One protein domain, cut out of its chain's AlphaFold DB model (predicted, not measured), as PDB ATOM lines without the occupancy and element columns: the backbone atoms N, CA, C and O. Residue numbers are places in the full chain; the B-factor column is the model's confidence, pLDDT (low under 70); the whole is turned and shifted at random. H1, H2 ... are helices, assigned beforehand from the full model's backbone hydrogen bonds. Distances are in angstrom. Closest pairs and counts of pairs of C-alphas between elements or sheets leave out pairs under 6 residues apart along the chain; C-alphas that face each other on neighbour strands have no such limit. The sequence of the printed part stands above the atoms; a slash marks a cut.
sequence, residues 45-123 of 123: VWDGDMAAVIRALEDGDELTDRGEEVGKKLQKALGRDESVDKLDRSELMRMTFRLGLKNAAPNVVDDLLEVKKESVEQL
ATOM      1  N   VAL A  45     261.237 200.405 195.837       67.69
ATOM      2  CA  VAL A  45     260.909 201.039 197.122       67.69
ATOM      3  C   VAL A  45     259.388 201.134 197.233       67.69
ATOM      4  O   VAL A  45     258.753 201.857 196.468       67.69
ATOM      5  N   TRP A  46     258.805 200.395 198.177       62.56
ATOM      6  CA  TRP A  46     257.373 200.446 198.493       62.56
ATOM      7  C   TRP A  46     257.094 201.519 199.549       62.56
ATOM      8  O   TRP A  46     256.692 201.221 200.669       62.56
ATOM      9  N   ASP A  47     257.337 202.774 199.184       82.31
ATOM     10  CA  ASP A  47     257.081 203.939 200.029       82.31
ATOM     11  C   ASP A  47     256.257 204.956 199.232       82.31
ATOM     12  O   ASP A  47     256.711 205.489 198.214       82.31
ATOM     13  N   GLY A  48     255.016 205.179 199.671       85.12
ATOM     14  CA  GLY A  48     254.079 206.079 199.005       85.12
ATOM     15  C   GLY A  48     254.519 207.541 199.053       85.12
ATOM     16  O   GLY A  48     254.359 208.249 198.058       85.12
ATOM     17  N   ASP A  49     255.127 207.972 200.157       90.38
ATOM     18  CA  ASP A  49     255.543 209.358 200.352       90.38
ATOM     19  C   ASP A  49     256.775 209.660 199.498       90.38
ATOM     20  O   ASP A  49     256.815 210.664 198.784       90.38
ATOM     21  N   MET A  50     257.755 208.751 199.475       87.31
ATOM     22  CA  MET A  50     258.924 208.899 198.600       87.31
ATOM     23  C   MET A  50     258.540 208.802 197.125       87.31
ATOM     24  O   MET A  50     259.043 209.568 196.300       87.31
ATOM     25  N   ALA A  51     257.603 207.916 196.777       87.62
ATOM     26  CA  ALA A  51     257.067 207.858 195.425       87.62
ATOM     27  C   ALA A  51     256.364 209.166 195.032       87.62
ATOM     28  O   ALA A  51     256.512 209.603 193.891       87.62
ATOM     29  N   ALA A  52     255.630 209.803 195.951       90.94
ATOM     30  CA  ALA A  52     254.987 211.091 195.709       90.94
ATOM     31  C   ALA A  52     256.012 212.215 195.509       90.94
ATOM     32  O   ALA A  52     255.874 212.989 194.565       90.94
ATOM     33  N   VAL A  53     257.066 212.269 196.332       92.06
ATOM     34  CA  VAL A  53     258.160 213.242 196.175       92.06
ATOM     35  C   VAL A  53     258.806 213.107 194.802       92.06
ATOM     36  O   VAL A  53     258.901 214.093 194.081       92.06
ATOM     37  N   ILE A  54     259.203 211.896 194.409       90.31
ATOM     38  CA  ILE A  54     259.866 211.669 193.119       90.31
ATOM     39  C   ILE A  54     258.937 212.019 191.954       90.31
ATOM     40  O   ILE A  54     259.346 212.742 191.052       90.31
ATOM     41  N   ARG A  55     257.661 211.617 192.018       90.31
ATOM     42  CA  ARG A  55     256.661 211.998 191.006       90.31
ATOM     43  C   ARG A  55     256.439 213.507 190.921       90.31
ATOM     44  O   ARG A  55     256.111 213.986 189.851       90.31
ATOM     45  N   ALA A  56     256.588 214.246 192.019       94.25
ATOM     46  CA  ALA A  56     256.468 215.703 192.016       94.25
ATOM     47  C   ALA A  56     257.716 216.414 191.458       94.25
ATOM     48  O   ALA A  56     257.648 217.600 191.141       94.25
ATOM     49  N   LEU A  57     258.855 215.720 191.366       94.31
ATOM     50  CA  LEU A  57     260.084 216.233 190.755       94.31
ATOM     51  C   LEU A  57     260.157 215.942 189.249       94.31
ATOM     52  O   LEU A  57     261.001 216.531 188.573       94.31
ATOM     53  N   GLU A  58     259.273 215.092 188.734       92.69
ATOM     54  CA  GLU A  58     259.234 214.605 187.352       92.69
ATOM     55  C   GLU A  58     258.012 215.143 186.594       92.69
ATOM     56  O   GLU A  58     256.934 215.297 187.168       92.69
ATOM     57  N   ASP A  59     258.174 215.377 185.293       87.50
ATOM     58  CA  ASP A  59     257.081 215.573 184.337       87.50
ATOM     59  C   ASP A  59     257.278 214.610 183.156       87.50
ATOM     60  O   ASP A  59     258.113 214.813 182.273       87.50
ATOM     61  N   GLY A  60     256.562 213.484 183.186       84.25
ATOM     62  CA  GLY A  60     256.797 212.379 182.257       84.25
ATOM     63  C   GLY A  60     258.179 211.743 182.454       84.25
ATOM     64  O   GLY A  60     258.473 211.236 183.535       84.25
ATOM     65  N   ASP A  61     258.998 211.752 181.398       82.12
ATOM     66  CA  ASP A  61     260.368 211.212 181.395       82.12
ATOM     67  C   ASP A  61     261.440 212.285 181.686       82.12
ATOM     68  O   ASP A  61     262.639 211.989 181.678       82.12
ATOM     69  N   GLU A  62     261.024 213.531 181.933       87.50
ATOM     70  CA  GLU A  62     261.905 214.670 182.196       87.50
ATOM     71  C   GLU A  62     261.772 215.162 183.643       87.50
ATOM     72  O   GLU A  62     260.810 214.861 184.354       87.50
ATOM     73  N   LEU A  63     262.772 215.914 184.107       90.81
ATOM     74  CA  LEU A  63     262.709 216.571 185.407       90.81
ATOM     75  C   LEU A  63     262.022 217.925 185.277       90.81
ATOM     76  O   LEU A  63     262.267 218.682 184.345       90.81
ATOM     77  N   THR A  64     261.215 218.256 186.275       95.06
ATOM     78  CA  THR A  64     260.741 219.629 186.477       95.06
ATOM     79  C   THR A  64     261.912 220.550 186.840       95.06
ATOM     80  O   THR A  64     262.937 220.082 187.344       95.06
ATOM     81  N   ASP A  65     261.728 221.870 186.740       94.38
ATOM     82  CA  ASP A  65     262.696 222.863 187.245       94.38
ATOM     83  C   ASP A  65     263.121 222.575 188.696       94.38
ATOM     84  O   ASP A  65     264.287 222.711 189.080       94.38
ATOM     85  N   ARG A  66     262.166 222.130 189.522       95.00
ATOM     86  CA  ARG A  66     262.427 221.748 190.910       95.00
ATOM     87  C   ARG A  66     263.238 220.455 191.002       95.00
ATOM     88  O   ARG A  66     264.115 220.359 191.861       95.00
ATOM     89  N   GLY A  67     262.957 219.480 190.142       94.19
ATOM     90  CA  GLY A  67     263.739 218.252 190.001       94.19
ATOM     91  C   GLY A  67     265.190 218.536 189.632       94.19
ATOM     92  O   GLY A  67     266.095 218.018 190.287       94.19
ATOM     93  N   GLU A  68     265.426 219.425 188.666       92.69
ATOM     94  CA  GLU A  68     266.777 219.857 188.307       92.69
ATOM     95  C   GLU A  68     267.492 220.565 189.461       92.69
ATOM     96  O   GLU A  68     268.658 220.281 189.738       92.69
ATOM     97  N   GLU A  69     266.811 221.479 190.160       94.00
ATOM     98  CA  GLU A  69     267.379 222.184 191.314       94.00
ATOM     99  C   GLU A  69     267.803 221.199 192.416       94.00
ATOM    100  O   GLU A  69     268.882 221.326 193.004       94.00
ATOM    101  N   VAL A  70     266.961 220.200 192.698       94.56
ATOM    102  CA  VAL A  70     267.270 219.130 193.654       94.56
ATOM    103  C   VAL A  70     268.450 218.292 193.164       94.56
ATOM    104  O   VAL A  70     269.376 218.049 193.939       94.56
ATOM    105  N   GLY A  71     268.467 217.907 191.886       93.12
ATOM    106  CA  GLY A  71     269.567 217.158 191.277       93.12
ATOM    107  C   GLY A  71     270.912 217.873 191.399       93.12
ATOM    108  O   GLY A  71     271.870 217.275 191.891       93.12
ATOM    109  N   LYS A  72     270.967 219.173 191.086       92.38
ATOM    110  CA  LYS A  72     272.176 220.007 191.233       92.38
ATOM    111  C   LYS A  72     272.664 220.054 192.683       92.38
ATOM    112  O   LYS A  72     273.854 219.901 192.958       92.38
ATOM    113  N   LYS A  73     271.749 220.187 193.652       93.75
ATOM    114  CA  LYS A  73     272.101 220.146 195.084       93.75
ATOM    115  C   LYS A  73     272.670 218.792 195.505       93.75
ATOM    116  O   LYS A  73     273.634 218.762 196.268       93.75
ATOM    117  N   LEU A  74     272.099 217.692 195.015       94.06
ATOM    118  CA  LEU A  74     272.595 216.341 195.282       94.06
ATOM    119  C   LEU A  74     273.987 216.121 194.674       94.06
ATOM    120  O   LEU A  74     274.876 215.634 195.374       94.06
ATOM    121  N   GLN A  75     274.206 216.535 193.421       92.69
ATOM    122  CA  GLN A  75     275.518 216.488 192.767       92.69
ATOM    123  C   GLN A  75     276.560 217.255 193.584       92.69
ATOM    124  O   GLN A  75     277.583 216.684 193.968       92.69
ATOM    125  N   LYS A  76     276.254 218.503 193.956       92.56
ATOM    126  CA  LYS A  76     277.129 219.337 194.785       92.56
ATOM    127  C   LYS A  76     277.439 218.700 196.142       92.56
ATOM    128  O   LYS A  76     278.595 218.683 196.555       92.56
ATOM    129  N   ALA A  77     276.437 218.148 196.830       93.06
ATOM    130  CA  ALA A  77     276.628 217.476 198.120       93.06
ATOM    131  C   ALA A  77     277.513 216.219 198.012       93.06
ATOM    132  O   ALA A  77     278.246 215.873 198.943       93.06
ATOM    133  N   LEU A  78     277.482 215.549 196.860       90.81
ATOM    134  CA  LEU A  78     278.343 214.412 196.549       90.81
ATOM    135  C   LEU A  78     279.714 214.820 195.983       90.81
ATOM    136  O   LEU A  78     280.545 213.940 195.771       90.81
ATOM    137  N   GLY A  79     279.973 216.115 195.774       90.62
ATOM    138  CA  GLY A  79     281.212 216.617 195.176       90.62
ATOM    139  C   GLY A  79     281.343 216.311 193.681       90.62
ATOM    140  O   GLY A  79     282.461 216.195 193.184       90.62
ATOM    141  N   ARG A  80     280.221 216.132 192.974       87.25
ATOM    142  CA  ARG A  80     280.179 215.924 191.520       87.25
ATOM    143  C   ARG A  80     280.062 217.249 190.781       87.25
ATOM    144  O   ARG A  80     279.472 218.197 191.295       87.25
ATOM    145  N   ASP A  81     280.590 217.279 189.566       79.44
ATOM    146  CA  ASP A  81     280.364 218.377 188.631       79.44
ATOM    147  C   ASP A  81     278.910 218.338 188.127       79.44
ATOM    148  O   ASP A  81     278.397 217.281 187.752       79.44
ATOM    149  N   GLU A  82     278.247 219.494 188.141       71.38
ATOM    150  CA  GLU A  82     276.838 219.661 187.766       71.38
ATOM    151  C   GLU A  82     276.578 219.357 186.275       71.38
ATOM    152  O   GLU A  82     275.444 219.093 185.885       71.38
ATOM    153  N   SER A  83     277.624 219.367 185.439       63.31
ATOM    154  CA  SER A  83     277.530 219.233 183.978       63.31
ATOM    155  C   SER A  83     277.728 217.815 183.432       63.31
ATOM    156  O   SER A  83     277.532 217.589 182.238       63.31
ATOM    157  N   VAL A  84     278.136 216.861 184.274       55.78
ATOM    158  CA  VAL A  84     278.688 215.580 183.795       55.78
ATOM    159  C   VAL A  84     277.631 214.488 183.613       55.78
ATOM    160  O   VAL A  84     277.788 213.634 182.740       55.78
ATOM    161  N   ASP A  85     276.528 214.533 184.363       64.62
ATOM    162  CA  ASP A  85     275.520 213.467 184.365       64.62
ATOM    163  C   ASP A  85     274.170 213.969 183.830       64.62
ATOM    164  O   ASP A  85     273.644 214.981 184.298       64.62
ATOM    165  N   LYS A  86     273.559 213.227 182.892       78.38
ATOM    166  CA  LYS A  86     272.143 213.426 182.548       78.38
ATOM    167  C   LYS A  86     271.316 213.140 183.802       78.38
ATOM    168  O   LYS A  86     271.301 212.009 184.286       78.38
ATOM    169  N   LEU A  87     270.638 214.160 184.320       86.62
ATOM    170  CA  LEU A  87     269.753 214.000 185.463       86.62
ATOM    171  C   LEU A  87     268.455 213.322 185.012       86.62
ATOM    172  O   LEU A  87     267.734 213.837 184.162       86.62
ATOM    173  N   ASP A  88     268.178 212.158 185.588       89.19
ATOM    174  CA  ASP A  88     266.927 211.423 185.429       89.19
ATOM    175  C   ASP A  88     266.458 210.870 186.783       89.19
ATOM    176  O   ASP A  88     267.171 210.947 187.792       89.19
ATOM    177  N   ARG A  89     265.257 210.282 186.801       89.00
ATOM    178  CA  ARG A  89     264.679 209.593 187.962       89.00
ATOM    179  C   ARG A  89     265.668 208.691 188.691       89.00
ATOM    180  O   ARG A  89     265.784 208.701 189.918       89.00
ATOM    181  N   SER A  90     266.342 207.845 187.921       87.88
ATOM    182  CA  SER A  90     267.216 206.807 188.453       87.88
ATOM    183  C   SER A  90     268.480 207.420 189.037       87.88
ATOM    184  O   SER A  90     268.999 206.919 190.035       87.88
ATOM    185  N   GLU A  91     268.998 208.492 188.444       89.19
ATOM    186  CA  GLU A  91     270.130 209.233 188.989       89.19
ATOM    187  C   GLU A  91     269.748 209.998 190.260       89.19
ATOM    188  O   GLU A  91     270.469 209.886 191.251       89.19
ATOM    189  N   LEU A  92     268.586 210.666 190.310       90.56
ATOM    190  CA  LEU A  92     268.087 211.304 191.538       90.56
ATOM    191  C   LEU A  92     267.989 210.307 192.699       90.56
ATOM    192  O   LEU A  92     268.479 210.576 193.801       90.56
ATOM    193  N   MET A  93     267.419 209.127 192.445       90.06
ATOM    194  CA  MET A  93     267.303 208.066 193.445       90.06
ATOM    195  C   MET A  93     268.670 207.536 193.884       90.06
ATOM    196  O   MET A  93     268.939 207.432 195.082       90.06
ATOM    197  N   ARG A  94     269.571 207.251 192.935       89.62
ATOM    198  CA  ARG A  94     270.927 206.770 193.245       89.62
ATOM    199  C   ARG A  94     271.730 207.794 194.046       89.62
ATOM    200  O   ARG A  94     272.450 207.404 194.964       89.62
ATOM    201  N   MET A  95     271.632 209.082 193.721       92.81
ATOM    202  CA  MET A  95     272.321 210.141 194.462       92.81
ATOM    203  C   MET A  95     271.743 210.323 195.864       92.81
ATOM    204  O   MET A  95     272.510 210.411 196.818       92.81
ATOM    205  N   THR A  96     270.415 210.312 195.999       92.69
ATOM    206  CA  THR A  96     269.739 210.417 197.301       92.69
ATOM    207  C   THR A  96     270.136 209.260 198.213       92.69
ATOM    208  O   THR A  96     270.543 209.485 199.350       92.69
ATOM    209  N   PHE A  97     270.111 208.030 197.692       91.25
ATOM    210  CA  PHE A  97     270.531 206.840 198.428       91.25
ATOM    211  C   PHE A  97     272.000 206.920 198.866       91.25
ATOM    212  O   PHE A  97     272.307 206.738 200.043       91.25
ATOM    213  N   ARG A  98     272.911 207.268 197.944       91.81
ATOM    214  CA  ARG A  98     274.339 207.422 198.264       91.81
ATOM    215  C   ARG A  98     274.589 208.504 199.303       91.81
ATOM    216  O   ARG A  98     275.407 208.297 200.190       91.81
ATOM    217  N   LEU A  99     273.918 209.647 199.191       93.56
ATOM    218  CA  LEU A  99     274.075 210.738 200.145       93.56
ATOM    219  C   LEU A  99     273.532 210.346 201.526       93.56
ATOM    220  O   LEU A  99     274.180 210.632 202.528       93.56
ATOM    221  N   GLY A 100     272.394 209.648 201.578       93.25
ATOM    222  CA  GLY A 100     271.840 209.092 202.812       93.25
ATOM    223  C   GLY A 100     272.816 208.143 203.508       93.25
ATOM    224  O   GLY A 100     273.120 208.345 204.682       93.25
ATOM    225  N   LEU A 101     273.377 207.175 202.772       92.62
ATOM    226  CA  LEU A 101     274.398 206.264 203.300       92.62
ATOM    227  C   LEU A 101     275.662 207.003 203.736       92.62
ATOM    228  O   LEU A 101     276.121 206.799 204.850       92.62
ATOM    229  N   LYS A 102     276.189 207.917 202.914       90.81
ATOM    230  CA  LYS A 102     277.383 208.702 203.254       90.81
ATOM    231  C   LYS A 102     277.213 209.478 204.566       90.81
ATOM    232  O   LYS A 102     278.169 209.614 205.319       90.81
ATOM    233  N   ASN A 103     276.010 209.984 204.831       91.44
ATOM    234  CA  ASN A 103     275.724 210.762 206.034       91.44
ATOM    235  C   ASN A 103     275.461 209.889 207.269       91.44
ATOM    236  O   ASN A 103     275.837 210.283 208.368       91.44
ATOM    237  N   ALA A 104     274.789 208.746 207.110       93.00
ATOM    238  CA  ALA A 104     274.370 207.901 208.232       93.00
ATOM    239  C   ALA A 104     275.365 206.774 208.569       93.00
ATOM    240  O   ALA A 104     275.469 206.381 209.727       93.00
ATOM    241  N   ALA A 105     276.065 206.249 207.564       91.56
ATOM    242  CA  ALA A 105     276.959 205.094 207.649       91.56
ATOM    243  C   ALA A 105     278.081 205.203 206.588       91.56
ATOM    244  O   ALA A 105     278.068 204.478 205.588       91.56
ATOM    245  N   PRO A 106     279.038 206.138 206.755       85.69
ATOM    246  CA  PRO A 106     280.059 206.426 205.744       85.69
ATOM    247  C   PRO A 106     280.917 205.207 205.380       85.69
ATOM    248  O   PRO A 106     281.219 205.006 204.206       85.69
ATOM    249  N   ASN A 107     281.213 204.348 206.359       87.75
ATOM    250  CA  ASN A 107     281.985 203.120 206.176       87.75
ATOM    251  C   ASN A 107     281.369 202.170 205.134       87.75
ATOM    252  O   ASN A 107     282.103 201.572 204.363       87.75
ATOM    253  N   VAL A 108     280.037 202.103 205.024       89.88
ATOM    254  CA  VAL A 108     279.358 201.272 204.011       89.88
ATOM    255  C   VAL A 108     279.677 201.746 202.589       89.88
ATOM    256  O   VAL A 108     279.821 200.942 201.667       89.88
ATOM    257  N   VAL A 109     279.776 203.063 202.385       87.88
ATOM    258  CA  VAL A 109     280.135 203.629 201.078       87.88
ATOM    259  C   VAL A 109     281.615 203.397 200.789       87.88
ATOM    260  O   VAL A 109     281.954 203.065 199.653       87.88
ATOM    261  N   ASP A 110     282.473 203.544 201.796       89.56
ATOM    262  CA  ASP A 110     283.913 203.311 201.669       89.56
ATOM    263  C   ASP A 110     284.214 201.841 201.336       89.56
ATOM    264  O   ASP A 110     284.939 201.578 200.380       89.56
ATOM    265  N   ASP A 111     283.561 200.896 202.013       92.88
ATOM    266  CA  ASP A 111     283.686 199.454 201.764       92.88
ATOM    267  C   ASP A 111     283.257 199.079 200.342       92.88
ATOM    268  O   ASP A 111     283.962 198.357 199.638       92.88
ATOM    269  N   LEU A 112     282.145 199.644 199.856       91.06
ATOM    270  CA  LEU A 112     281.723 199.465 198.465       91.06
ATOM    271  C   LEU A 112     282.755 200.027 197.471       91.06
ATOM    272  O   LEU A 112     282.949 199.462 196.392       91.06
ATOM    273  N   LEU A 113     283.392 201.160 197.782       89.38
ATOM    274  CA  LEU A 113     284.426 201.746 196.926       89.38
ATOM    275  C   LEU A 113     285.717 200.924 196.937       89.38
ATOM    276  O   LEU A 113     286.329 200.790 195.878       89.38
ATOM    277  N   GLU A 114     286.123 200.387 198.089       91.62
ATOM    278  CA  GLU A 114     287.251 199.457 198.225       91.62
ATOM    279  C   GLU A 114     287.012 198.199 197.385       91.62
ATOM    280  O   GLU A 114     287.774 197.939 196.454       91.62
ATOM    281  N   VAL A 115     285.885 197.514 197.606       93.00
ATOM    282  CA  VAL A 115     285.489 196.313 196.855       93.00
ATOM    283  C   VAL A 115     285.524 196.558 195.344       93.00
ATOM    284  O   VAL A 115     286.082 195.771 194.583       93.00
ATOM    285  N   LYS A 116     284.974 197.688 194.884       88.19
ATOM    286  CA  LYS A 116     284.972 198.021 193.454       88.19
ATOM    287  C   LYS A 116     286.363 198.285 192.878       88.19
ATOM    288  O   LYS A 116     286.551 198.041 191.689       88.19
ATOM    289  N   LYS A 117     287.298 198.836 193.657       87.31
ATOM    290  CA  LYS A 117     288.684 199.054 193.208       87.31
ATOM    291  C   LYS A 117     289.416 197.722 193.079       87.31
ATOM    292  O   LYS A 117     290.016 197.481 192.037       87.31
ATOM    293  N   GLU A 118     289.271 196.845 194.071       85.62
ATOM    294  CA  GLU A 118     289.848 195.493 194.061       85.62
ATOM    295  C   GLU A 118     289.414 194.706 192.816       85.62
ATOM    296  O   GLU A 118     290.243 194.104 192.140       85.62
ATOM    297  N   SER A 119     288.125 194.755 192.455       73.94
ATOM    298  CA  SER A 119     287.614 194.052 191.269       73.94
ATOM    299  C   SER A 119     288.179 194.571 189.941       73.94
ATOM    300  O   SER A 119     288.207 193.828 188.965       73.94
ATOM    301  N   VAL A 120     288.595 195.841 189.873       67.31
ATOM    302  CA  VAL A 120     289.208 196.427 188.667       67.31
ATOM    303  C   VAL A 120     290.685 196.053 188.563       67.31
ATOM    304  O   VAL A 120     291.176 195.858 187.459       67.31
ATOM    305  N   GLU A 121     291.384 195.926 189.691       62.09
ATOM    306  CA  GLU A 121     292.803 195.539 189.736       62.09
ATOM    307  C   GLU A 121     293.042 194.043 189.461       62.09
ATOM    308  O   GLU A 121     294.169 193.640 189.184       62.09
ATOM    309  N   GLN A 122     291.993 193.217 189.515       54.84
ATOM    310  CA  GLN A 122     292.047 191.776 189.231       54.84
ATOM    311  C   GLN A 122     291.799 191.415 187.748       54.84
ATOM    312  O   GLN A 122     291.739 190.227 187.418       54.84
ATOM    313  N   LEU A 123     291.659 192.414 186.866       46.66
ATOM    314  CA  LEU A 123     291.493 192.278 185.407       46.66
ATOM    315  C   LEU A 123     292.763 192.693 184.654       46.66
ATOM    316  O   LEU A 123     293.065 192.028 183.637       46.66
TER     317      LEU A 123
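What this domain is: This is residues 45 to 123 of the 123 residues of an uncharacterized protein of Natrialba taiwanensis DSM 12281 (UniProt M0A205). Three helices, H1, H2 and H3, make a loose body in which each packs on the next, and the last helix, H4, folds back from the end of H3 to make a V with it, sticking out as an arm with its residues 111 to 121. H1 and H2 make a corner, and H3 crosses H2 at a slant, its first residue coming near H1. The printed part has 79 residues with four named helices, H1, H2, H3 and H4 in that order, and no named strand; the class is all helix. The whole is loose, with a radius of gyration of the C-alphas of 14.6 A, and the C-alphas span 42 by 29 by 22 A.

Where its parts are: H1 is residues 48 to 57, 14.4 A from first to last C-alpha, and begins with the C-alpha of Gly 48 at (254.079, 206.079, 199.005). Residues 58 to 59 pair with residues 62 to 63, antiparallel, in stretches too short to be named. H2 is residues 65 to 77, 18.5 A long. H3 is residues 89 to 104, 22.5 A long, beginning at C-alpha 89 at (264.679, 209.593, 187.962). H4 is residues 106 to 121, 23.2 A long, and ends with C-alpha 121 at (292.803, 195.539, 189.736).

How they stand to each other: H1 touches H2, about perpendicular at 76 degrees; the closest C-alphas are those of Leu 57 and Gly 67, 4.2 A apart, and of H2, residues 65 to 68 alone touch H1. H1 and H3 are close but not clearly touching, the closest C-alphas being those of Ile 54 and Arg 89, 7.4 A apart. H2 and H3 touch and run the same way at a steep tilt of 38 degrees, with the C-alphas of Gly 71 and Leu 92 closest at 6.0 A; of H3, residues 92 to 99 alone touch H2. H3 and H4 touch and run opposite ways at a steep tilt of 64 degrees, closest at the C-alphas of Lys 102 and Val 109, 6.2 A apart. Of H3, residues 98 to 102 alone touch H4, and of H4, residues 108 to 109 alone touch H3. H4 is apart from H1 and from H2. In H1, H2 and H3 every O i to N i+4 pair is within hydrogen-bond range; in H4 11 of 12 are.

The domain as a whole: The two C-alphas farthest apart are those of Ala 56 and Gln 122, 43.0 A. Residues 111 to 123, of which 111 to 121 belong to H4, stand free; without them the body has 66 residues and spans 36 by 31 by 14 A. The link from H2 to H3, 11 residues, is long, the link from H1 to H2 is short, and the link from H3 to H4 is tight. The printed part has no cut, and residue 123 is the chain's last. The mean pLDDT of the printed part is 86.4, and residues 45 to 46, 83 to 85 and 120 to 123 are under 70.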